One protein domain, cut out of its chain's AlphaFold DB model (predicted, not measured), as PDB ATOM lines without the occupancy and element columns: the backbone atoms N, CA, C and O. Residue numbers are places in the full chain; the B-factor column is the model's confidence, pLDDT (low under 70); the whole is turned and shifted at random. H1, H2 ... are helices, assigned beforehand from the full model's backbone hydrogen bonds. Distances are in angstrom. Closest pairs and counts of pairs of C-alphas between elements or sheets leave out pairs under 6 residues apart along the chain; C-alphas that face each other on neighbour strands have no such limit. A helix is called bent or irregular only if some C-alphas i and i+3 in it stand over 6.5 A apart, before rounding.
ATOM      1  N   ASP A   4      17.177   7.200  16.315       75.69
ATOM      2  CA  ASP A   4      17.008   7.330  17.762       75.69
ATOM      3  C   ASP A   4      18.341   7.426  18.516       75.69
ATOM      4  O   ASP A   4      18.456   8.174  19.486       75.69
ATOM      5  N   ALA A   5      19.385   6.736  18.043       76.25
ATOM      6  CA  ALA A   5      20.716   6.791  18.653       76.25
ATOM      7  C   ALA A   5      21.372   8.165  18.452       76.25
ATOM      8  O   ALA A   5      21.964   8.720  19.377       76.25
ATOM      9  N   ASN A   6      21.204   8.748  17.261       78.31
ATOM     10  CA  ASN A   6      21.668  10.105  16.971       78.31
ATOM     11  C   ASN A   6      20.900  11.152  17.785       78.31
ATOM     12  O   ASN A   6      21.506  12.096  18.287       78.31
ATOM     13  N   ALA A   7      19.590  10.967  17.969       82.50
ATOM     14  CA  ALA A   7      18.788  11.845  18.814       82.50
ATOM     15  C   ALA A   7      19.202  11.763  20.297       82.50
ATOM     16  O   ALA A   7      19.300  12.791  20.964       82.50
ATOM     17  N   ALA A   8      19.491  10.564  20.815       83.12
ATOM     18  CA  ALA A   8      19.944  10.371  22.194       83.12
ATOM     19  C   ALA A   8      21.343  10.962  22.447       83.12
ATOM     20  O   ALA A   8      21.540  11.663  23.441       83.12
ATOM     21  N   LEU A   9      22.297  10.738  21.534       84.62
ATOM     22  CA  LEU A   9      23.636  11.331  21.611       84.62
ATOM     23  C   LEU A   9      23.592  12.857  21.478       84.62
ATOM     24  O   LEU A   9      24.280  13.544  22.229       84.62
ATOM     25  N   GLY A  10      22.745  13.388  20.590       84.75
ATOM     26  CA  GLY A  10      22.509  14.828  20.466       84.75
ATOM     27  C   GLY A  10      21.998  15.440  21.770       84.75
ATOM     28  O   GLY A  10      22.567  16.407  22.262       84.75
ATOM     29  N   ARG A  11      21.009  14.807  22.419       86.62
ATOM     30  CA  ARG A  11      20.517  15.251  23.736       86.62
ATOM     31  C   ARG A  11      21.605  15.235  24.807       86.62
ATOM     32  O   ARG A  11      21.701  16.183  25.577       86.62
ATOM     33  N   LEU A  12      22.435  14.193  24.849       87.81
ATOM     34  CA  LEU A  12      23.541  14.107  25.805       87.81
ATOM     35  C   LEU A  12      24.652  15.133  25.502       87.81
ATOM     36  O   LEU A  12      25.297  15.622  26.426       87.81
ATOM     37  N   ARG A  13      24.861  15.510  24.237       88.31
ATOM     38  CA  ARG A  13      25.803  16.568  23.831       88.31
ATOM     39  C   ARG A  13      25.295  17.976  24.162       88.31
ATOM     40  O   ARG A  13      26.085  18.823  24.576       88.31
ATOM     41  N   ASP A  14      23.995  18.211  24.070       90.31
ATOM     42  CA  ASP A  14      23.423  19.546  24.273       90.31
ATOM     43  C   ASP A  14      23.060  19.819  25.746       90.31
ATOM     44  O   ASP A  14      23.134  20.959  26.205       90.31
ATOM     45  N   ASP A  15      22.739  18.779  26.525       91.94
ATOM     46  CA  ASP A  15      22.340  18.905  27.931       91.94
ATOM     47  C   ASP A  15      23.504  18.637  28.903       91.94
ATOM     48  O   ASP A  15      23.870  17.500  29.218       91.94
ATOM     49  N   LEU A  16      24.078  19.724  29.423       88.12
ATOM     50  CA  LEU A  16      25.132  19.685  30.439       88.12
ATOM     51  C   LEU A  16      24.672  19.036  31.757       88.12
ATOM     52  O   LEU A  16      25.472  18.383  32.430       88.12
ATOM     53  N   GLY A  17      23.405  19.221  32.138       91.19
ATOM     54  CA  GLY A  17      22.834  18.636  33.351       91.19
ATOM     55  C   GLY A  17      22.798  17.116  33.256       91.19
ATOM     56  O   GLY A  17      23.306  16.435  34.148       91.19
ATOM     57  N   LEU A  18      22.318  16.600  32.122       89.88
ATOM     58  CA  LEU A  18      22.256  15.167  31.837       89.88
ATOM     59  C   LEU A  18      23.651  14.515  31.844       89.88
ATOM     60  O   LEU A  18      23.829  13.433  32.405       89.88
ATOM     61  N   ARG A  19      24.671  15.181  31.276       89.94
ATOM     62  CA  ARG A  19      26.060  14.680  31.324       89.94
ATOM     63  C   ARG A  19      26.595  14.592  32.741       89.94
ATOM     64  O   ARG A  19      27.172  13.573  33.111       89.94
ATOM     65  N   ARG A  20      26.416  15.649  33.532       91.19
ATOM     66  CA  ARG A  20      26.903  15.695  34.917       91.19
ATOM     67  C   ARG A  20      26.225  14.652  35.791       91.19
ATOM     68  O   ARG A  20      26.894  14.022  36.609       91.19
ATOM     69  N   GLU A  21      24.928  14.441  35.595       91.25
ATOM     70  CA  GLU A  21      24.182  13.382  36.268       91.25
ATOM     71  C   GLU A  21      24.720  11.998  35.885       91.25
ATOM     72  O   GLU A  21      25.091  11.222  36.769       91.25
ATOM     73  N   GLY A  22      24.870  11.717  34.587       89.75
ATOM     74  CA  GLY A  22      25.432  10.456  34.098       89.75
ATOM     75  C   GLY A  22      26.843  10.184  34.629       89.75
ATOM     76  O   GLY A  22      27.119   9.101  35.145       89.75
ATOM     77  N   VAL A  23      27.722  11.187  34.592       92.75
ATOM     78  CA  VAL A  23      29.078  11.103  35.151       92.75
ATOM     79  C   VAL A  23      29.045  10.844  36.654       92.75
ATOM     80  O   VAL A  23      29.788   9.995  37.146       92.75
ATOM     81  N   SER A  24      28.172  11.530  37.396       91.44
ATOM     82  CA  SER A  24      28.017  11.288  38.829       91.44
ATOM     83  C   SER A  24      27.606   9.846  39.113       91.44
ATOM     84  O   SER A  24      28.178   9.228  40.007       91.44
ATOM     85  N   LEU A  25      26.649   9.303  38.357       92.88
ATOM     86  CA  LEU A  25      26.192   7.924  38.518       92.88
ATOM     87  C   LEU A  25      27.322   6.921  38.266       92.88
ATOM     88  O   LEU A  25      27.480   5.984  39.046       92.88
ATOM     89  N   VAL A  26      28.129   7.134  37.222       91.56
ATOM     90  CA  VAL A  26      29.268   6.264  36.892       91.56
ATOM     91  C   VAL A  26      30.358   6.340  37.961       91.56
ATOM     92  O   VAL A  26      30.822   5.301  38.426       91.56
ATOM     93  N   VAL A  27      30.743   7.545  38.394       91.56
ATOM     94  CA  VAL A  27      31.756   7.730  39.448       91.56
ATOM     95  C   VAL A  27      31.294   7.092  40.759       91.56
ATOM     96  O   VAL A  27      32.063   6.380  41.399       91.56
ATOM     97  N   ASP A  28      30.032   7.277  41.143       92.06
ATOM     98  CA  ASP A  28      29.488   6.669  42.359       92.06
ATOM     99  C   ASP A  28      29.401   5.142  42.242       92.06
ATOM    100  O   ASP A  28      29.677   4.427  43.201       92.06
ATOM    101  N   ALA A  29      29.037   4.616  41.070       92.38
ATOM    102  CA  ALA A  29      29.018   3.178  40.827       92.38
ATOM    103  C   ALA A  29      30.423   2.561  40.910       92.38
ATOM    104  O   ALA A  29      30.563   1.471  41.467       92.38
ATOM    105  N   LEU A  30      31.447   3.266  40.410       90.88
ATOM    106  CA  LEU A  30      32.852   2.870  40.510       90.88
ATOM    107  C   LEU A  30      33.314   2.844  41.973       90.88
ATOM    108  O   LEU A  30      33.858   1.844  42.429       90.88
ATOM    109  N   LEU A  31      33.054   3.912  42.731       91.62
ATOM    110  CA  LEU A  31      33.476   4.025  44.133       91.62
ATOM    111  C   LEU A  31      32.740   3.057  45.073       91.62
ATOM    112  O   LEU A  31      33.219   2.790  46.175       91.62
ATOM    113  N   ARG A  32      31.592   2.516  44.659       94.06
ATOM    114  CA  ARG A  32      30.883   1.447  45.383       94.06
ATOM    115  C   ARG A  32      31.466   0.058  45.150       94.06
ATOM    116  O   ARG A  32      31.124  -0.846  45.909       94.06
ATOM    117  N   GLN A  33      32.300  -0.132  44.128       93.56
ATOM    118  CA  GLN A  33      32.978  -1.412  43.932       93.56
ATOM    119  C   GLN A  33      34.007  -1.635  45.036       93.56
ATOM    120  O   GLN A  33      34.572  -0.680  45.585       93.56
ATOM    121  N   LYS A  34      34.254  -2.906  45.358       93.88
ATOM    122  CA  LYS A  34      35.348  -3.268  46.253       93.88
ATOM    123  C   LYS A  34      36.676  -3.009  45.562       93.88
ATOM    124  O   LYS A  34      36.802  -3.219  44.358       93.88
ATOM    125  N   VAL A  35      37.690  -2.614  46.325       87.38
ATOM    126  CA  VAL A  35      39.020  -2.333  45.762       87.38
ATOM    127  C   VAL A  35      39.589  -3.554  45.030       87.38
ATOM    128  O   VAL A  35      40.168  -3.403  43.958       87.38
ATOM    129  N   ARG A  36      39.349  -4.772  45.538       90.25
ATOM    130  CA  ARG A  36      39.793  -6.006  44.863       90.25
ATOM    131  C   ARG A  36      39.145  -6.255  43.501       90.25
ATOM    132  O   ARG A  36      39.747  -6.931  42.679       90.25
ATOM    133  N   ASP A  37      37.953  -5.715  43.264       90.25
ATOM    134  CA  ASP A  37      37.244  -5.875  41.989       90.25
ATOM    135  C   ASP A  37      37.734  -4.853  40.947       90.25
ATOM    136  O   ASP A  37      37.508  -5.014  39.751       90.25
ATOM    137  N   LEU A  38      38.417  -3.796  41.402       84.56
ATOM    138  CA  LEU A  38      38.984  -2.742  40.558       84.56
ATOM    139  C   LEU A  38      40.461  -2.979  40.220       84.56
ATOM    140  O   LEU A  38      40.960  -2.415  39.246       84.56
ATOM    141  N   VAL A  39      41.166  -3.774  41.026       82.69
ATOM    142  CA  VAL A  39      42.610  -3.995  40.900       82.69
ATOM    143  C   VAL A  39      42.891  -5.454  40.563       82.69
ATOM    144  O   VAL A  39      42.888  -6.323  41.430       82.69
ATOM    145  N   ASP A  40      43.220  -5.707  39.299       84.88
ATOM    146  CA  ASP A  40      43.838  -6.967  38.895       84.88
ATOM    147  C   ASP A  40      45.340  -6.911  39.208       84.88
ATOM    148  O   ASP A  40      46.082  -6.108  38.639       84.88
ATOM    149  N   VAL A  41      45.791  -7.777  40.118       82.19
ATOM    150  CA  VAL A  41      47.188  -7.839  40.577       82.19
ATOM    151  C   VAL A  41      48.156  -8.080  39.417       82.19
ATOM    152  O   VAL A  41      49.226  -7.477  39.369       82.19
ATOM    153  N   SER A  42      47.793  -8.952  38.475       82.12
ATOM    154  CA  SER A  42      48.650  -9.295  37.341       82.12
ATOM    155  C   SER A  42      48.805  -8.108  36.393       82.12
ATOM    156  O   SER A  42      49.930  -7.738  36.048       82.12
ATOM    157  N   VAL A  43      47.696  -7.433  36.080       82.75
ATOM    158  CA  VAL A  43      47.694  -6.231  35.240       82.75
ATOM    159  C   VAL A  43      48.426  -5.090  35.937       82.75
ATOM    160  O   VAL A  43      49.206  -4.385  35.301       82.75
ATOM    161  N   PHE A  44      48.233  -4.917  37.244       76.06
ATOM    162  CA  PHE A  44      48.896  -3.868  38.010       76.06
ATOM    163  C   PHE A  44      50.417  -4.058  38.041       76.06
ATOM    164  O   PHE A  44      51.155  -3.109  37.785       76.06
ATOM    165  N   VAL A  45      50.903  -5.282  38.272       74.94
ATOM    166  CA  VAL A  45      52.342  -5.601  38.220       74.94
ATOM    167  C   VAL A  45      52.923  -5.301  36.834       74.94
ATOM    168  O   VAL A  45      54.028  -4.759  36.733       74.94
ATOM    169  N   ASP A  46      52.185  -5.601  35.766       78.69
ATOM    170  CA  ASP A  46      52.605  -5.292  34.399       78.69
ATOM    171  C   ASP A  46      52.604  -3.785  34.113       78.69
ATOM    172  O   ASP A  46      53.544  -3.279  33.495       78.69
ATOM    173  N   VAL A  47      51.603  -3.043  34.597       76.62
ATOM    174  CA  VAL A  47      51.551  -1.577  34.501       76.62
ATOM    175  C   VAL A  47      52.719  -0.948  35.250       76.62
ATOM    176  O   VAL A  47      53.414  -0.118  34.671       76.62
ATOM    177  N   VAL A  48      53.003  -1.378  36.483       70.50
ATOM    178  CA  VAL A  48      54.160  -0.903  37.262       70.50
ATOM    179  C   VAL A  48      55.468  -1.247  36.551       70.50
ATOM    180  O   VAL A  48      56.355  -0.404  36.449       70.50
ATOM    181  N   SER A  49      55.581  -2.449  35.981       70.50
ATOM    182  CA  SER A  49      56.762  -2.863  35.211       70.50
ATOM    183  C   SER A  49      56.984  -2.008  33.958       70.50
ATOM    184  O   SER A  49      58.128  -1.716  33.613       70.50
ATOM    185  N   ARG A  50      55.908  -1.607  33.265       73.38
ATOM    186  CA  ARG A  50      55.967  -0.718  32.089       73.38
ATOM    187  C   ARG A  50      56.221   0.734  32.480       73.38
ATOM    188  O   ARG A  50      57.012   1.414  31.837       73.38
ATOM    189  N   ALA A  51      55.611   1.199  33.566       65.44
ATOM    190  CA  ALA A  51      55.906   2.501  34.157       65.44
ATOM    191  C   ALA A  51      57.357   2.580  34.661       65.44
ATOM    192  O   ALA A  51      57.919   3.663  34.758       65.44
ATOM    193  N   ALA A  52      57.990   1.436  34.923       63.66
ATOM    194  CA  ALA A  52      59.403   1.333  35.246       63.66
ATOM    195  C   ALA A  52      60.325   1.256  34.015       63.66
ATOM    196  O   ALA A  52      61.485   0.860  34.131       63.66
ATOM    197  N   GLU A  53      59.850   1.599  32.816       76.94
ATOM    198  CA  GLU A  53      60.734   1.734  31.664       76.94
ATOM    199  C   GLU A  53      61.745   2.859  31.877       76.94
ATOM    200  O   GLU A  53      61.385   3.988  32.201       76.94
ATOM    201  N   VAL A  54      63.022   2.547  31.642       70.06
ATOM    202  CA  VAL A  54      64.151   3.459  31.883       70.06
ATOM    203  C   VAL A  54      63.918   4.826  31.238       70.06
ATOM    204  O   VAL A  54      64.012   5.833  31.924       70.06
ATOM    205  N   ALA A  55      63.511   4.866  29.967       74.50
ATOM    206  CA  ALA A  55      63.269   6.121  29.254       74.50
ATOM    207  C   ALA A  55      62.111   6.943  29.853       74.50
ATOM    208  O   ALA A  55      62.162   8.173  29.873       74.50
ATOM    209  N   PHE A  56      61.068   6.279  30.358       73.38
ATOM    210  CA  PHE A  56      59.964   6.952  31.039       73.38
ATOM    211  C   PHE A  56      60.402   7.486  32.407       73.38
ATOM    212  O   PHE A  56      60.137   8.645  32.719       73.38
ATOM    213  N   LEU A  57      61.107   6.670  33.195       68.69
ATOM    214  CA  LEU A  57      61.619   7.040  34.514       68.69
ATOM    215  C   LEU A  57      62.668   8.154  34.446       68.69
ATOM    216  O   LEU A  57      62.641   9.052  35.282       68.69
ATOM    217  N   GLU A  58      63.559   8.141  33.454       75.12
ATOM    218  CA  GLU A  58      64.524   9.221  33.204       75.12
ATOM    219  C   GLU A  58      63.807  10.540  32.924       75.12
ATOM    220  O   GLU A  58      64.114  11.560  33.543       75.12
ATOM    221  N   ARG A  59      62.811  10.514  32.030       78.88
ATOM    222  CA  ARG A  59      62.005  11.694  31.712       78.88
ATOM    223  C   ARG A  59      61.252  12.199  32.940       78.88
ATOM    224  O   ARG A  59      61.331  13.379  33.253       78.88
ATOM    225  N   LEU A  60      60.574  11.309  33.665       74.19
ATOM    226  CA  LEU A  60      59.823  11.652  34.874       74.19
ATOM    227  C   LEU A  60      60.735  12.233  35.963       74.19
ATOM    228  O   LEU A  60      60.384  13.225  36.604       74.19
ATOM    229  N   THR A  61      61.925  11.658  36.138       68.44
ATOM    230  CA  THR A  61      62.908  12.139  37.113       68.44
ATOM    231  C   THR A  61      63.376  13.549  36.758       68.44
ATOM    232  O   THR A  61      63.301  14.445  37.595       68.44
ATOM    233  N   ARG A  62      63.766  13.776  35.500       77.56
ATOM    234  CA  ARG A  62      64.281  15.068  35.027       77.56
ATOM    235  C   ARG A  62      63.216  16.165  34.970       77.56
ATOM    236  O   ARG A  62      63.469  17.299  35.358       77.56
ATOM    237  N   GLU A  63      62.029  15.855  34.456       79.50
ATOM    238  CA  GLU A  63      60.992  16.862  34.195       79.50
ATOM    239  C   GLU A  63      60.139  17.171  35.431       79.50
ATOM    240  O   GLU A  63      59.604  18.277  35.549       79.50
ATOM    241  N   HIS A  64      60.009  16.227  36.368       74.25
ATOM    242  CA  HIS A  64      59.099  16.373  37.506       74.25
ATOM    243  C   HIS A  64      59.775  16.224  38.864       74.25
ATOM    244  O   HIS A  64      59.540  17.071  39.727       74.25
ATOM    245  N   VAL A  65      60.615  15.204  39.065       67.25
ATOM    246  CA  VAL A  65      61.201  14.919  40.387       67.25
ATOM    247  C   VAL A  65      62.275  15.937  40.753       67.25
ATOM    248  O   VAL A  65      62.160  16.568  41.799       67.25
ATOM    249  N   GLU A  66      63.272  16.161  39.896       71.19
ATOM    250  CA  GLU A  66      64.344  17.132  40.164       71.19
ATOM    251  C   GLU A  66      63.784  18.548  40.412       71.19
ATOM    252  O   GLU A  66      64.117  19.147  41.441       71.19
ATOM    253  N   PRO A  67      62.854  19.078  39.586       76.81
ATOM    254  CA  PRO A  67      62.256  20.383  39.851       76.81
ATOM    255  C   PRO A  67      61.382  20.408  41.109       76.81
ATOM    256  O   PRO A  67      61.306  21.438  41.776       76.81
ATOM    257  N   ALA A  68      60.692  19.312  41.445       68.06
ATOM    258  CA  ALA A  68      59.888  19.238  42.664       68.06
ATOM    259  C   ALA A  68      60.758  19.240  43.923       68.06
ATOM    260  O   ALA A  68      60.447  19.970  44.861       68.06
ATOM    261  N   VAL A  69      61.864  18.492  43.922       64.62
ATOM    262  CA  VAL A  69      62.844  18.497  45.016       64.62
ATOM    263  C   VAL A  69      63.450  19.890  45.178       64.62
ATOM    264  O   VAL A  69      63.530  20.382  46.299       64.62
ATOM    265  N   ALA A  70      63.797  20.571  44.081       71.75
ATOM    266  CA  ALA A  70      64.301  21.943  44.137       71.75
ATOM    267  C   ALA A  70      63.289  22.914  44.776       71.75
ATOM    268  O   ALA A  70      63.645  23.653  45.692       71.75
ATOM    269  N   ARG A  71      62.013  22.862  44.360       77.62
ATOM    270  CA  ARG A  71      60.938  23.679  44.955       77.62
ATOM    271  C   ARG A  71      60.693  23.352  46.426       77.62
ATOM    272  O   ARG A  71      60.442  24.254  47.216       77.62
ATOM    273  N   LEU A  72      60.762  22.074  46.799       69.44
ATOM    274  CA  LEU A  72      60.610  21.638  48.185       69.44
ATOM    275  C   LEU A  72      61.746  22.188  49.058       69.44
ATOM    276  O   LEU A  72      61.482  22.725  50.125       69.44
ATOM    277  N   LEU A  73      62.993  22.108  48.591       66.25
ATOM    278  CA  LEU A  73      64.155  22.653  49.302       66.25
ATOM    279  C   LEU A  73      64.078  24.173  49.480       66.25
ATOM    280  O   LEU A  73      64.513  24.688  50.507       66.25
ATOM    281  N   GLU A  74      63.539  24.885  48.491       73.94
ATOM    282  CA  GLU A  74      63.278  26.322  48.588       73.94
ATOM    283  C   GLU A  74      62.169  26.620  49.609       73.94
ATOM    284  O   GLU A  74      62.345  27.477  50.469       73.94
ATOM    285  N   GLY A  75      61.065  25.867  49.567       70.56
ATOM    286  CA  GLY A  75      59.936  26.033  50.486       70.56
ATOM    287  C   GLY A  75      60.230  25.638  51.937       70.56
ATOM    288  O   GLY A  75      59.580  26.145  52.844       70.56
ATOM    289  N   LEU A  76      61.209  24.760  52.162       66.81
ATOM    290  CA  LEU A  76      61.640  24.330  53.495       66.81
ATOM    291  C   LEU A  76      62.730  25.221  54.107       66.81
ATOM    292  O   LEU A  76      63.062  25.037  55.275       66.81
ATOM    293  N   ALA A  77      63.289  26.176  53.358       69.44
ATOM    294  CA  ALA A  77      64.353  27.038  53.861       69.44
ATOM    295  C   ALA A  77      63.886  27.842  55.088       69.44
ATOM    296  O   ALA A  77      62.876  28.545  55.038       69.44
ATOM    297  N   ALA A 236      73.039  14.094  40.920       62.97
ATOM    298  CA  ALA A 236      72.924  14.022  39.470       62.97
ATOM    299  C   ALA A 236      73.350  12.634  38.960       62.97
ATOM    300  O   ALA A 236      72.614  12.006  38.214       62.97
ATOM    301  N   ALA A 237      74.468  12.094  39.459       63.84
ATOM    302  CA  ALA A 237      74.931  10.755  39.095       63.84
ATOM    303  C   ALA A 237      74.061   9.631  39.693       63.84
ATOM    304  O   ALA A 237      73.962   8.551  39.110       63.84
ATOM    305  N   PHE A 238      73.439   9.853  40.854       61.53
ATOM    306  CA  PHE A 238      72.484   8.923  41.454       61.53
ATOM    307  C   PHE A 238      71.163   8.900  40.678       61.53
ATOM    308  O   PHE A 238      70.742   7.828  40.267       61.53
ATOM    309  N   PHE A 239      70.545  10.054  40.418       63.53
ATOM    310  CA  PHE A 239      69.320  10.212  39.634       63.53
ATOM    311  C   PHE A 239      69.501   9.802  38.174       63.53
ATOM    312  O   PHE A 239      68.573   9.254  37.596       63.53
ATOM    313  N   GLU A 240      70.691   9.963  37.595       71.12
ATOM    314  CA  GLU A 240      71.022   9.409  36.277       71.12
ATOM    315  C   GLU A 240      70.971   7.870  36.281       71.12
ATOM    316  O   GLU A 240      70.522   7.248  35.322       71.12
ATOM    317  N   ARG A 241      71.394   7.229  37.378       66.62
ATOM    318  CA  ARG A 241      71.452   5.761  37.495       66.62
ATOM    319  C   ARG A 241      70.183   5.142  38.072       66.62
ATOM    320  O   ARG A 241      69.919   3.963  37.836       66.62
ATOM    321  N   LEU A 242      69.407   5.912  38.829       67.06
ATOM    322  CA  LEU A 242      68.226   5.458  39.554       67.06
ATOM    323  C   LEU A 242      67.178   4.829  38.617       67.06
ATOM    324  O   LEU A 242      66.755   3.714  38.919       67.06
ATOM    325  N   PRO A 243      66.825   5.420  37.456       71.06
ATOM    326  CA  PRO A 243      65.942   4.795  36.474       71.06
ATOM    327  C   PRO A 243      66.396   3.401  36.045       71.06
ATOM    328  O   PRO A 243      65.589   2.476  36.015       71.06
ATOM    329  N   ALA A 244      67.688   3.222  35.763       69.38
ATOM    330  CA  ALA A 244      68.240   1.936  35.345       69.38
ATOM    331  C   ALA A 244      68.215   0.899  36.479       69.38
ATOM    332  O   ALA A 244      67.861  -0.255  36.243       69.38
ATOM    333  N   ILE A 245      68.538   1.307  37.711       68.44
ATOM    334  CA  ILE A 245      68.497   0.443  38.902       68.44
ATOM    335  C   ILE A 245      67.057   0.016  39.207       68.44
ATOM    336  O   ILE A 245      66.792  -1.167  39.421       68.44
ATOM    337  N   VAL A 246      66.119   0.963  39.208       68.06
ATOM    338  CA  VAL A 246      64.697   0.705  39.464       68.06
ATOM    339  C   VAL A 246      64.119  -0.197  38.374       68.06
ATOM    340  O   VAL A 246      63.518  -1.223  38.690       68.06
ATOM    341  N   ALA A 247      64.377   0.110  37.101       70.62
ATOM    342  CA  ALA A 247      63.934  -0.709  35.979       70.62
ATOM    343  C   ALA A 247      64.509  -2.131  36.024       70.62
ATOM    344  O   ALA A 247      63.785  -3.092  35.779       70.62
ATOM    345  N   ALA A 248      65.800  -2.288  36.332       72.94
ATOM    346  CA  ALA A 248      66.437  -3.600  36.421       72.94
ATOM    347  C   ALA A 248      65.838  -4.444  37.556       72.94
ATOM    348  O   ALA A 248      65.515  -5.612  37.342       72.94
ATOM    349  N   ASN A 249      65.627  -3.846  38.732       69.69
ATOM    350  CA  ASN A 249      65.030  -4.545  39.868       69.69
ATOM    351  C   ASN A 249      63.567  -4.922  39.602       69.69
ATOM    352  O   ASN A 249      63.189  -6.061  39.850       69.69
ATOM    353  N   LEU A 250      62.764  -4.015  39.035       68.69
ATOM    354  CA  LEU A 250      61.347  -4.261  38.738       68.69
ATOM    355  C   LEU A 250      61.116  -5.203  37.549       68.69
ATOM    356  O   LEU A 250      60.056  -5.816  37.451       68.69
ATOM    357  N   ARG A 251      62.094  -5.351  36.648       72.50
ATOM    358  CA  ARG A 251      62.052  -6.354  35.570       72.50
ATOM    359  C   ARG A 251      62.505  -7.738  36.025       72.50
ATOM    360  O   ARG A 251      62.111  -8.718  35.400       72.50
ATOM    361  N   GLY A 252      63.317  -7.820  37.077       71.75
ATOM    362  CA  GLY A 252      63.745  -9.088  37.656       71.75
ATOM    363  C   GLY A 252      62.607  -9.812  38.378       71.75
ATOM    364  O   GLY A 252      61.697  -9.184  38.922       71.75
ATOM    365  N   ASP A 253      62.692 -11.142  38.437       79.31
ATOM    366  CA  ASP A 253      61.688 -11.984  39.103       79.31
ATOM    367  C   ASP A 253      61.482 -11.587  40.571       79.31
ATOM    368  O   ASP A 253      60.354 -11.582  41.061       79.31
ATOM    369  N   LEU A 254      62.560 -11.181  41.254       71.94
ATOM    370  CA  LEU A 254      62.511 -10.727  42.641       71.94
ATOM    371  C   LEU A 254      61.688  -9.442  42.805       71.94
ATOM    372  O   LEU A 254      60.813  -9.398  43.663       71.94
ATOM    373  N   GLY A 255      61.924  -8.406  41.993       70.44
ATOM    374  CA  GLY A 255      61.167  -7.158  42.113       70.44
ATOM    375  C   GLY A 255      59.703  -7.334  41.729       70.44
ATOM    376  O   GLY A 255      58.829  -6.829  42.427       70.44
ATOM    377  N   ARG A 256      59.416  -8.136  40.696       77.81
ATOM    378  CA  ARG A 256      58.035  -8.509  40.343       77.81
ATOM    379  C   ARG A 256      57.341  -9.269  41.470       77.81
ATOM    380  O   ARG A 256      56.177  -8.995  41.753       77.81
ATOM    381  N   ALA A 257      58.043 -10.198  42.119       74.69
ATOM    382  CA  ALA A 257      57.514 -10.946  43.256       74.69
ATOM    383  C   ALA A 257      57.259 -10.046  44.475       74.69
ATOM    384  O   ALA A 257      56.232 -10.211  45.126       74.69
ATOM    385  N   ILE A 258      58.141  -9.079  44.755       71.44
ATOM    386  CA  ILE A 258      57.948  -8.099  45.834       71.44
ATOM    387  C   ILE A 258      56.724  -7.228  45.547       71.44
ATOM    388  O   ILE A 258      55.825  -7.176  46.376       71.44
ATOM    389  N   VAL A 259      56.634  -6.608  44.362       72.88
ATOM    390  CA  VAL A 259      55.477  -5.764  44.004       72.88
ATOM    391  C   VAL A 259      54.182  -6.562  44.078       72.88
ATOM    392  O   VAL A 259      53.211  -6.090  44.662       72.88
ATOM    393  N   ARG A 260      54.166  -7.788  43.541       82.69
ATOM    394  CA  ARG A 260      53.004  -8.674  43.646       82.69
ATOM    395  C   ARG A 260      52.615  -8.906  45.105       82.69
ATOM    396  O   ARG A 260      51.457  -8.708  45.448       82.69
ATOM    397  N   ARG A 261      53.577  -9.287  45.950       80.31
ATOM    398  CA  ARG A 261      53.344  -9.574  47.368       80.31
ATOM    399  C   ARG A 261      52.791  -8.362  48.114       80.31
ATOM    400  O   ARG A 261      51.875  -8.527  48.909       80.31
ATOM    401  N   GLU A 262      53.316  -7.167  47.858       77.00
ATOM    402  CA  GLU A 262      52.832  -5.940  48.500       77.00
ATOM    403  C   GLU A 262      51.415  -5.573  48.041       77.00
ATOM    404  O   GLU A 262      50.575  -5.208  48.858       77.00
ATOM    405  N   VAL A 263      51.105  -5.735  46.750       76.12
ATOM    406  CA  VAL A 263      49.747  -5.508  46.228       76.12
ATOM    407  C   VAL A 263      48.765  -6.531  46.805       76.12
ATOM    408  O   VAL A 263      47.674  -6.162  47.228       76.12
ATOM    409  N   GLU A 264      49.146  -7.806  46.876       82.94
ATOM    410  CA  GLU A 264      48.340  -8.859  47.508       82.94
ATOM    411  C   GLU A 264      48.128  -8.590  49.003       82.94
ATOM    412  O   GLU A 264      47.011  -8.738  49.494       82.94
ATOM    413  N   ALA A 265      49.166  -8.149  49.719       78.44
ATOM    414  CA  ALA A 265      49.072  -7.778  51.128       78.44
ATOM    415  C   ALA A 265      48.140  -6.577  51.334       78.44
ATOM    416  O   ALA A 265      47.279  -6.611  52.212       78.44
ATOM    417  N   PHE A 266      48.244  -5.552  50.486       78.19
ATOM    418  CA  PHE A 266      47.328  -4.417  50.502       78.19
ATOM    419  C   PHE A 266      45.880  -4.862  50.254       78.19
ATOM    420  O   PHE A 266      44.986  -4.516  51.022       78.19
ATOM    421  N   LEU A 267      45.630  -5.693  49.236       82.56
ATOM    422  CA  LEU A 267      44.291  -6.212  48.935       82.56
ATOM    423  C   LEU A 267      43.752  -7.172  50.009       82.56
ATOM    424  O   LEU A 267      42.533  -7.300  50.154       82.56
ATOM    425  N   ALA A 268      44.618  -7.830  50.777       85.12
ATOM    426  CA  ALA A 268      44.204  -8.635  51.920       85.12
ATOM    427  C   ALA A 268      43.639  -7.772  53.061       85.12
ATOM    428  O   ALA A 268      42.720  -8.211  53.749       85.12
ATOM    429  N   VAL A 269      44.154  -6.550  53.239       82.06
ATOM    430  CA  VAL A 269      43.708  -5.614  54.285       82.06
ATOM    431  C   VAL A 269      42.550  -4.741  53.796       82.06
ATOM    432  O   VAL A 269      41.507  -4.655  54.441       82.06
ATOM    433  N   GLU A 270      42.712  -4.120  52.632       85.88
ATOM    434  CA  GLU A 270      41.822  -3.073  52.115       85.88
ATOM    435  C   GLU A 270      40.866  -3.581  51.028       85.88
ATOM    436  O   GLU A 270      39.879  -2.930  50.694       85.88
ATOM    437  N   GLY A 271      41.119  -4.764  50.462       86.00
ATOM    438  CA  GLY A 271      40.427  -5.223  49.257       86.00
ATOM    439  C   GLY A 271      38.935  -5.490  49.432       86.00
ATOM    440  O   GLY A 271      38.222  -5.479  48.435       86.00
ATOM    441  N   ASP A 272      38.456  -5.742  50.655       93.62
ATOM    442  CA  ASP A 272      37.022  -5.904  50.943       93.62
ATOM    443  C   ASP A 272      36.285  -4.577  51.148       93.62
ATOM    444  O   ASP A 272      35.049  -4.559  51.097       93.62
ATOM    445  N   LYS A 273      37.022  -3.480  51.349       91.81
ATOM    446  CA  LYS A 273      36.451  -2.143  51.453       91.81
ATOM    447  C   LYS A 273      36.069  -1.630  50.069       91.81
ATOM    448  O   LYS A 273      36.668  -1.972  49.047       91.81
ATOM    449  N   THR A 274      35.045  -0.792  50.039       93.88
ATOM    450  CA  THR A 274      34.662  -0.037  48.842       93.88
ATOM    451  C   THR A 274      35.578   1.169  48.657       93.88
ATOM    452  O   THR A 274      36.126   1.688  49.632       93.88
ATOM    453  N   GLY A 275      35.697   1.672  47.426       86.44
ATOM    454  CA  GLY A 275      36.414   2.926  47.164       86.44
ATOM    455  C   GLY A 275      35.910   4.088  48.032       86.44
ATOM    456  O   GLY A 275      36.705   4.890  48.511       86.44
ATOM    457  N   HIS A 276      34.606   4.139  48.323       89.56
ATOM    458  CA  HIS A 276      34.038   5.095  49.276       89.56
ATOM    459  C   HIS A 276      34.627   4.970  50.679       89.56
ATOM    460  O   HIS A 276      35.021   5.980  51.250       89.56
ATOM    461  N   GLN A 277      34.692   3.757  51.228       88.62
ATOM    462  CA  GLN A 277      35.203   3.528  52.582       88.62
ATOM    463  C   GLN A 277      36.677   3.920  52.697       88.62
ATOM    464  O   GLN A 277      37.039   4.639  53.620       88.62
ATOM    465  N   VAL A 278      37.500   3.534  51.717       86.06
ATOM    466  CA  VAL A 278      38.929   3.887  51.699       86.06
ATOM    467  C   VAL A 278      39.130   5.403  51.630       86.06
ATOM    468  O   VAL A 278      39.956   5.963  52.349       86.06
ATOM    469  N   LEU A 279      38.360   6.099  50.789       86.31
ATOM    470  CA  LEU A 279      38.489   7.549  50.639       86.31
ATOM    471  C   LEU A 279      37.920   8.342  51.828       86.31
ATOM    472  O   LEU A 279      38.421   9.429  52.122       86.31
ATOM    473  N   GLU A 280      36.884   7.828  52.493       88.94
ATOM    474  CA  GLU A 280      36.349   8.389  53.743       88.94
ATOM    475  C   GLU A 280      37.367   8.264  54.881       88.94
ATOM    476  O   GLU A 280      37.657   9.258  55.541       88.94
ATOM    477  N   GLU A 281      37.982   7.090  55.058       86.00
ATOM    478  CA  GLU A 281      39.040   6.885  56.059       86.00
ATOM    479  C   GLU A 281      40.234   7.824  55.823       86.00
ATOM    480  O   GLU A 281      40.778   8.399  56.763       86.00
ATOM    481  N   ALA A 282      40.589   8.063  54.557       77.69
ATOM    482  CA  ALA A 282      41.628   9.014  54.171       77.69
ATOM    483  C   ALA A 282      41.181  10.492  54.204       77.69
ATOM    484  O   ALA A 282      41.949  11.365  53.799       77.69
ATOM    485  N   SER A 283      39.941  10.795  54.617       86.62
ATOM    486  CA  SER A 283      39.361  12.152  54.628       86.62
ATOM    487  C   SER A 283      39.479  12.896  53.283       86.62
ATOM    488  O   SER A 283      39.574  14.124  53.235       86.62
ATOM    489  N   SER A 284      39.478  12.147  52.175       85.25
ATOM    490  CA  SER A 284      39.719  12.652  50.813       85.25
ATOM    491  C   SER A 284      38.560  12.387  49.842       85.25
ATOM    492  O   SER A 284      38.595  12.826  48.688       85.25
ATOM    493  N   GLY A 285      37.504  11.701  50.297       84.38
ATOM    494  CA  GLY A 285      36.328  11.334  49.502       84.38
ATOM    495  C   GLY A 285      35.690  12.484  48.721       84.38
ATOM    496  O   GLY A 285      35.543  12.360  47.500       84.38
ATOM    497  N   PRO A 286      35.332  13.615  49.357       87.88
ATOM    498  CA  PRO A 286      34.728  14.743  48.655       87.88
ATOM    499  C   PRO A 286      35.618  15.308  47.539       87.88
ATOM    500  O   PRO A 286      35.130  15.573  46.438       87.88
ATOM    501  N   GLN A 287      36.921  15.450  47.796       85.12
ATOM    502  CA  GLN A 287      37.894  16.027  46.867       85.12
ATOM    503  C   GLN A 287      38.141  15.098  45.677       85.12
ATOM    504  O   GLN A 287      38.075  15.536  44.527       85.12
ATOM    505  N   VAL A 288      38.359  13.805  45.933       82.88
ATOM    506  CA  VAL A 288      38.581  12.804  44.882       82.88
ATOM    507  C   VAL A 288      37.330  12.640  44.022       82.88
ATOM    508  O   VAL A 288      37.423  12.635  42.797       82.88
ATOM    509  N   ARG A 289      36.136  12.597  44.625       88.12
ATOM    510  CA  ARG A 289      34.869  12.518  43.880       88.12
ATOM    511  C   ARG A 289      34.639  13.753  43.010       88.12
ATOM    512  O   ARG A 289      34.205  13.614  41.867       88.12
ATOM    513  N   ALA A 290      34.933  14.951  43.520       87.94
ATOM    514  CA  ALA A 290      34.847  16.182  42.737       87.94
ATOM    515  C   ALA A 290      35.827  16.166  41.555       87.94
ATOM    516  O   ALA A 290      35.424  16.446  40.426       87.94
ATOM    517  N   TYR A 291      37.078  15.762  41.793       88.25
ATOM    518  CA  TYR A 291      38.091  15.623  40.749       88.25
ATOM    519  C   TYR A 291      37.668  14.622  39.665       88.25
ATOM    520  O   TYR A 291      37.657  14.968  38.483       88.25
ATOM    521  N   LEU A 292      37.251  13.412  40.056       88.31
ATOM    522  CA  LEU A 292      36.822  12.367  39.123       88.31
ATOM    523  C   LEU A 292      35.638  12.813  38.270       88.31
ATOM    524  O   LEU A 292      35.619  12.537  37.076       88.31
ATOM    525  N   ARG A 293      34.676  13.542  38.847       90.94
ATOM    526  CA  ARG A 293      33.535  14.081  38.095       90.94
ATOM    527  C   ARG A 293      33.965  15.090  37.038       90.94
ATOM    528  O   ARG A 293      33.502  14.999  35.909       90.94
ATOM    529  N   VAL A 294      34.863  16.016  37.375       88.56
ATOM    530  CA  VAL A 294      35.369  17.005  36.408       88.56
ATOM    531  C   VAL A 294      36.126  16.314  35.271       88.56
ATOM    532  O   VAL A 294      35.890  16.612  34.101       88.56
ATOM    533  N   GLN A 295      37.002  15.360  35.597       89.69
ATOM    534  CA  GLN A 295      37.764  14.631  34.579       89.69
ATOM    535  C   GLN A 295      36.863  13.760  33.700       89.69
ATOM    536  O   GLN A 295      36.981  13.787  32.477       89.69
ATOM    537  N   ALA A 296      35.922  13.026  34.296       88.75
ATOM    538  CA  ALA A 296      34.991  12.181  33.558       88.75
ATOM    539  C   ALA A 296      34.011  12.994  32.696       88.75
ATOM    540  O   ALA A 296      33.667  12.545  31.608       88.75
ATOM    541  N   GLU A 297      33.606  14.197  33.121       90.44
ATOM    542  CA  GLU A 297      32.819  15.116  32.285       90.44
ATOM    543  C   GLU A 297      33.607  15.555  31.047       90.44
ATOM    544  O   GLU A 297      33.086  15.489  29.934       90.44
ATOM    545  N   SER A 298      34.872  15.944  31.232       88.56
ATOM    546  CA  SER A 298      35.764  16.319  30.129       88.56
ATOM    547  C   SER A 298      35.945  15.166  29.135       88.56
ATOM    548  O   SER A 298      35.754  15.335  27.929       88.56
ATOM    549  N   LEU A 299      36.223  13.960  29.642       90.00
ATOM    550  CA  LEU A 299      36.376  12.756  28.822       90.00
ATOM    551  C   LEU A 299      35.084  12.380  28.092       90.00
ATOM    552  O   LEU A 299      35.134  12.042  26.913       90.00
ATOM    553  N   LEU A 300      33.930  12.464  28.762       89.94
ATOM    554  CA  LEU A 300      32.635  12.215  28.132       89.94
ATOM    555  C   LEU A 300      32.375  13.218  27.005       89.94
ATOM    556  O   LEU A 300      31.903  12.820  25.948       89.94
ATOM    557  N   GLY A 301      32.717  14.495  27.197       87.06
ATOM    558  CA  GLY A 301      32.632  15.505  26.143       87.06
ATOM    559  C   GLY A 301      33.445  15.119  24.907       87.06
ATOM    560  O   GLY A 301      32.912  15.125  23.803       87.06
ATOM    561  N   ILE A 302      34.701  14.704  25.096       90.06
ATOM    562  CA  ILE A 302      35.573  14.251  23.999       90.06
ATOM    563  C   ILE A 302      34.996  13.009  23.309       90.06
ATOM    564  O   ILE A 302      34.943  12.959  22.083       90.06
ATOM    565  N   LEU A 303      34.528  12.021  24.081       89.00
ATOM    566  CA  LEU A 303      33.929  10.799  23.538       89.00
ATOM    567  C   LEU A 303      32.681  11.091  22.705       89.00
ATOM    568  O   LEU A 303      32.487  10.474  21.666       89.00
ATOM    569  N   LEU A 304      31.844  12.039  23.127       89.50
ATOM    570  CA  LEU A 304      30.636  12.397  22.385       89.50
ATOM    571  C   LEU A 304      30.938  13.055  21.036       89.50
ATOM    572  O   LEU A 304      30.098  12.971  20.143       89.50
ATOM    573  N   GLU A 305      32.102  13.679  20.860       89.44
ATOM    574  CA  GLU A 305      32.555  14.208  19.567       89.44
ATOM    575  C   GLU A 305      33.241  13.146  18.689       89.44
ATOM    576  O   GLU A 305      33.440  13.364  17.492       89.44
ATOM    577  N   ASP A 306      33.580  11.984  19.249       92.38
ATOM    578  CA  ASP A 306      34.265  10.915  18.531       92.38
ATOM    579  C   ASP A 306      33.298  10.081  17.670       92.38
ATOM    580  O   ASP A 306      32.306   9.508  18.137       92.38
ATOM    581  N   ALA A 307      33.606   9.982  16.375       89.12
ATOM    582  CA  ALA A 307      32.762   9.281  15.411       89.12
ATOM    583  C   ALA A 307      32.689   7.765  15.671       89.12
ATOM    584  O   ALA A 307      31.633   7.163  15.465       89.12
ATOM    585  N   ALA A 308      33.777   7.146  16.146       89.88
ATOM    586  CA  ALA A 308      33.808   5.712  16.424       89.88
ATOM    587  C   ALA A 308      32.983   5.372  17.673       89.88
ATOM    588  O   ALA A 308      32.276   4.360  17.699       89.88
ATOM    589  N   PHE A 309      33.008   6.240  18.686       88.19
ATOM    590  CA  PHE A 309      32.133   6.128  19.848       88.19
ATOM    591  C   PHE A 309      30.654   6.250  19.461       88.19
ATOM    592  O   PHE A 309      29.839   5.419  19.873       88.19
ATOM    593  N   ALA A 310      30.309   7.227  18.618       85.81
ATOM    594  CA  ALA A 310      28.946   7.390  18.119       85.81
ATOM    595  C   ALA A 310      28.471   6.152  17.336       85.81
ATOM    596  O   ALA A 310      27.359   5.667  17.558       85.81
ATOM    597  N   GLU A 311      29.320   5.590  16.471       87.31
ATOM    598  CA  GLU A 311      29.034   4.350  15.743       87.31
ATOM    599  C   GLU A 311      28.841   3.157  16.693       87.31
ATOM    600  O   GLU A 311      27.902   2.370  16.534       87.31
ATOM    601  N   TRP A 312      29.696   3.021  17.711       89.25
ATOM    602  CA  TRP A 312      29.589   1.965  18.716       89.25
ATOM    603  C   TRP A 312      28.284   2.053  19.519       89.25
ATOM    604  O   TRP A 312      27.560   1.057  19.591       89.25
ATOM    605  N   ILE A 313      27.920   3.233  20.034       86.56
ATOM    606  CA  ILE A 313      26.629   3.435  20.717       86.56
ATOM    607  C   ILE A 313      25.458   3.195  19.761       86.56
ATOM    608  O   ILE A 313      24.462   2.581  20.143       86.56
ATOM    609  N   GLY A 314      25.582   3.616  18.501       83.81
ATOM    610  CA  GLY A 314      24.570   3.390  17.474       83.81
ATOM    611  C   GLY A 314      24.276   1.911  17.216       83.81
ATOM    612  O   GLY A 314      23.126   1.568  16.950       83.81
ATOM    613  N   ARG A 315      25.281   1.032  17.338       86.12
ATOM    614  CA  ARG A 315      25.095  -0.431  17.275       86.12
ATOM    615  C   ARG A 315      24.384  -0.986  18.507       86.12
ATOM    616  O   ARG A 315      23.646  -1.954  18.387       86.12
ATOM    617  N   TRP A 316      24.601  -0.387  19.676       82.06
ATOM    618  CA  TRP A 316      23.979  -0.833  20.924       82.06
ATOM    619  C   TRP A 316      22.513  -0.397  21.051       82.06
ATOM    620  O   TRP A 316      21.684  -1.163  21.533       82.06
ATOM    621  N   LEU A 317      22.196   0.818  20.591       82.38
ATOM    622  CA  LEU A 317      20.848   1.400  20.615       82.38
ATOM    623  C   LEU A 317      20.016   1.086  19.362       82.38
ATOM    624  O   LEU A 317      18.832   1.419  19.309       82.38
ATOM    625  N   GLY A 318      20.627   0.501  18.331       73.88
ATOM    626  CA  GLY A 318      19.917   0.045  17.140       73.88
ATOM    627  C   GLY A 318      18.976  -1.129  17.446       73.88
ATOM    628  O   GLY A 318      19.158  -1.819  18.453       73.88
TER     629      GLY A 318
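Overview. This is residues 4 to 77 and 236 to 318 of the 321 residues of an uncharacterized protein of Sandaracinus sp (UniProt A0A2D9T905). The helices form a long, loose arch: the run from H1 to H5 goes out, the run from H6 to H10 comes back over it, and helices of the two runs pack in pairs, H1 with H10, H2 with H9, H4 with H7, H5a with H6. H1, H2, H9 and H10 make one leg, H4 to H7 the other, with short H3 and H8 between them; residues 67 to 77 stick out at the far end. The printed part has 157 residues with ten named helices, H1 to H10 in order, and no named strand: all helix, with mostly crossed packing. It is loose, with a radius of gyration of the C-alphas of 20.9 A, and elongated, spanning 61 by 36 by 35 A.

Along the chain. H1, residues 4 to 14, begins at C-alpha 4 (17.008, 7.330, 17.762) and is 15.3 A long. H2, residues 16 to 31, is 22.4 A, H3, residues 35 to 38, 5.2 A, and H4, residues 41 to 51, 15.0 A. H5, residues 54 to 75, was assigned as one helix by its hydrogen bonds but is bent, with C-alphas 63 and 66 6.9 A apart; its arms are H5a, residues 54 to 63, 14.0 A, and H5b, residues 66 to 75, 14.3 A. H6, residues 236 to 251, 23.4 A, begins at C-alpha 236 (72.924, 14.022, 39.470); it has a kink of 26 degrees near residue 244 and is only just irregular, with C-alphas 240 and 243 6.9 A apart. H7, residues 253 to 270, is 25.4 A, H8, residues 275 to 281, 10.1 A, and H9, residues 285 to 305, 30.3 A. H10, residues 307 to 317, 15.2 A, ends at C-alpha 317 (20.848, 1.400, 20.615).

Arrangement. H1 touches H10 at a steep tilt of 53 degrees, opposite ways; the closest C-alphas, of Ala 5 and Gly 314, are 5.3 A apart. H2 touches H9 at a steep tilt of 55 degrees, opposite ways, closest at C-alphas Val 23 and Arg 293, 6.1 A. With residues 30 to 31 alone, H2 only just touches H8, with 3 pairs of C-alphas within 8 A, the closest those of Leu 31 and Gly 275, 4.4 A. H3 only just touches residues 267 to 270 of H7, with 3 such pairs, the closest C-alphas Arg 36 and Leu 267, 6.1 A. H4 touches residues 256 to 264 of H7 at a steep tilt of 53 degrees, closest at C-alphas Val 45 and Arg 260, 6.3 A. H5a touches H6 at 37 degrees, only just steep, opposite ways, closest at C-alphas Val 54 and Pro 243, 5.1 A. H5b touches no helix; H4 and H9 are apart. Every O i to N i+4 pair is within hydrogen-bond range in H1, H2, H4, H5a, H5b, H7, H8, H9 and H10; in H6 10 of 12 are, and H3 is too short for one.

Size, cuts and confidence. The C-alphas of Ala 77 and Gly 318, the two farthest apart, are 63.7 A apart. Residues 78 to 235 are not printed, and C-alphas 77 and 236 are 21.2 A apart across this cut. The links that are printed whole are tight. Mean pLDDT of the printed part is 81.1; 22 residues are under 70, among them 236 to 239 and 244 to 246.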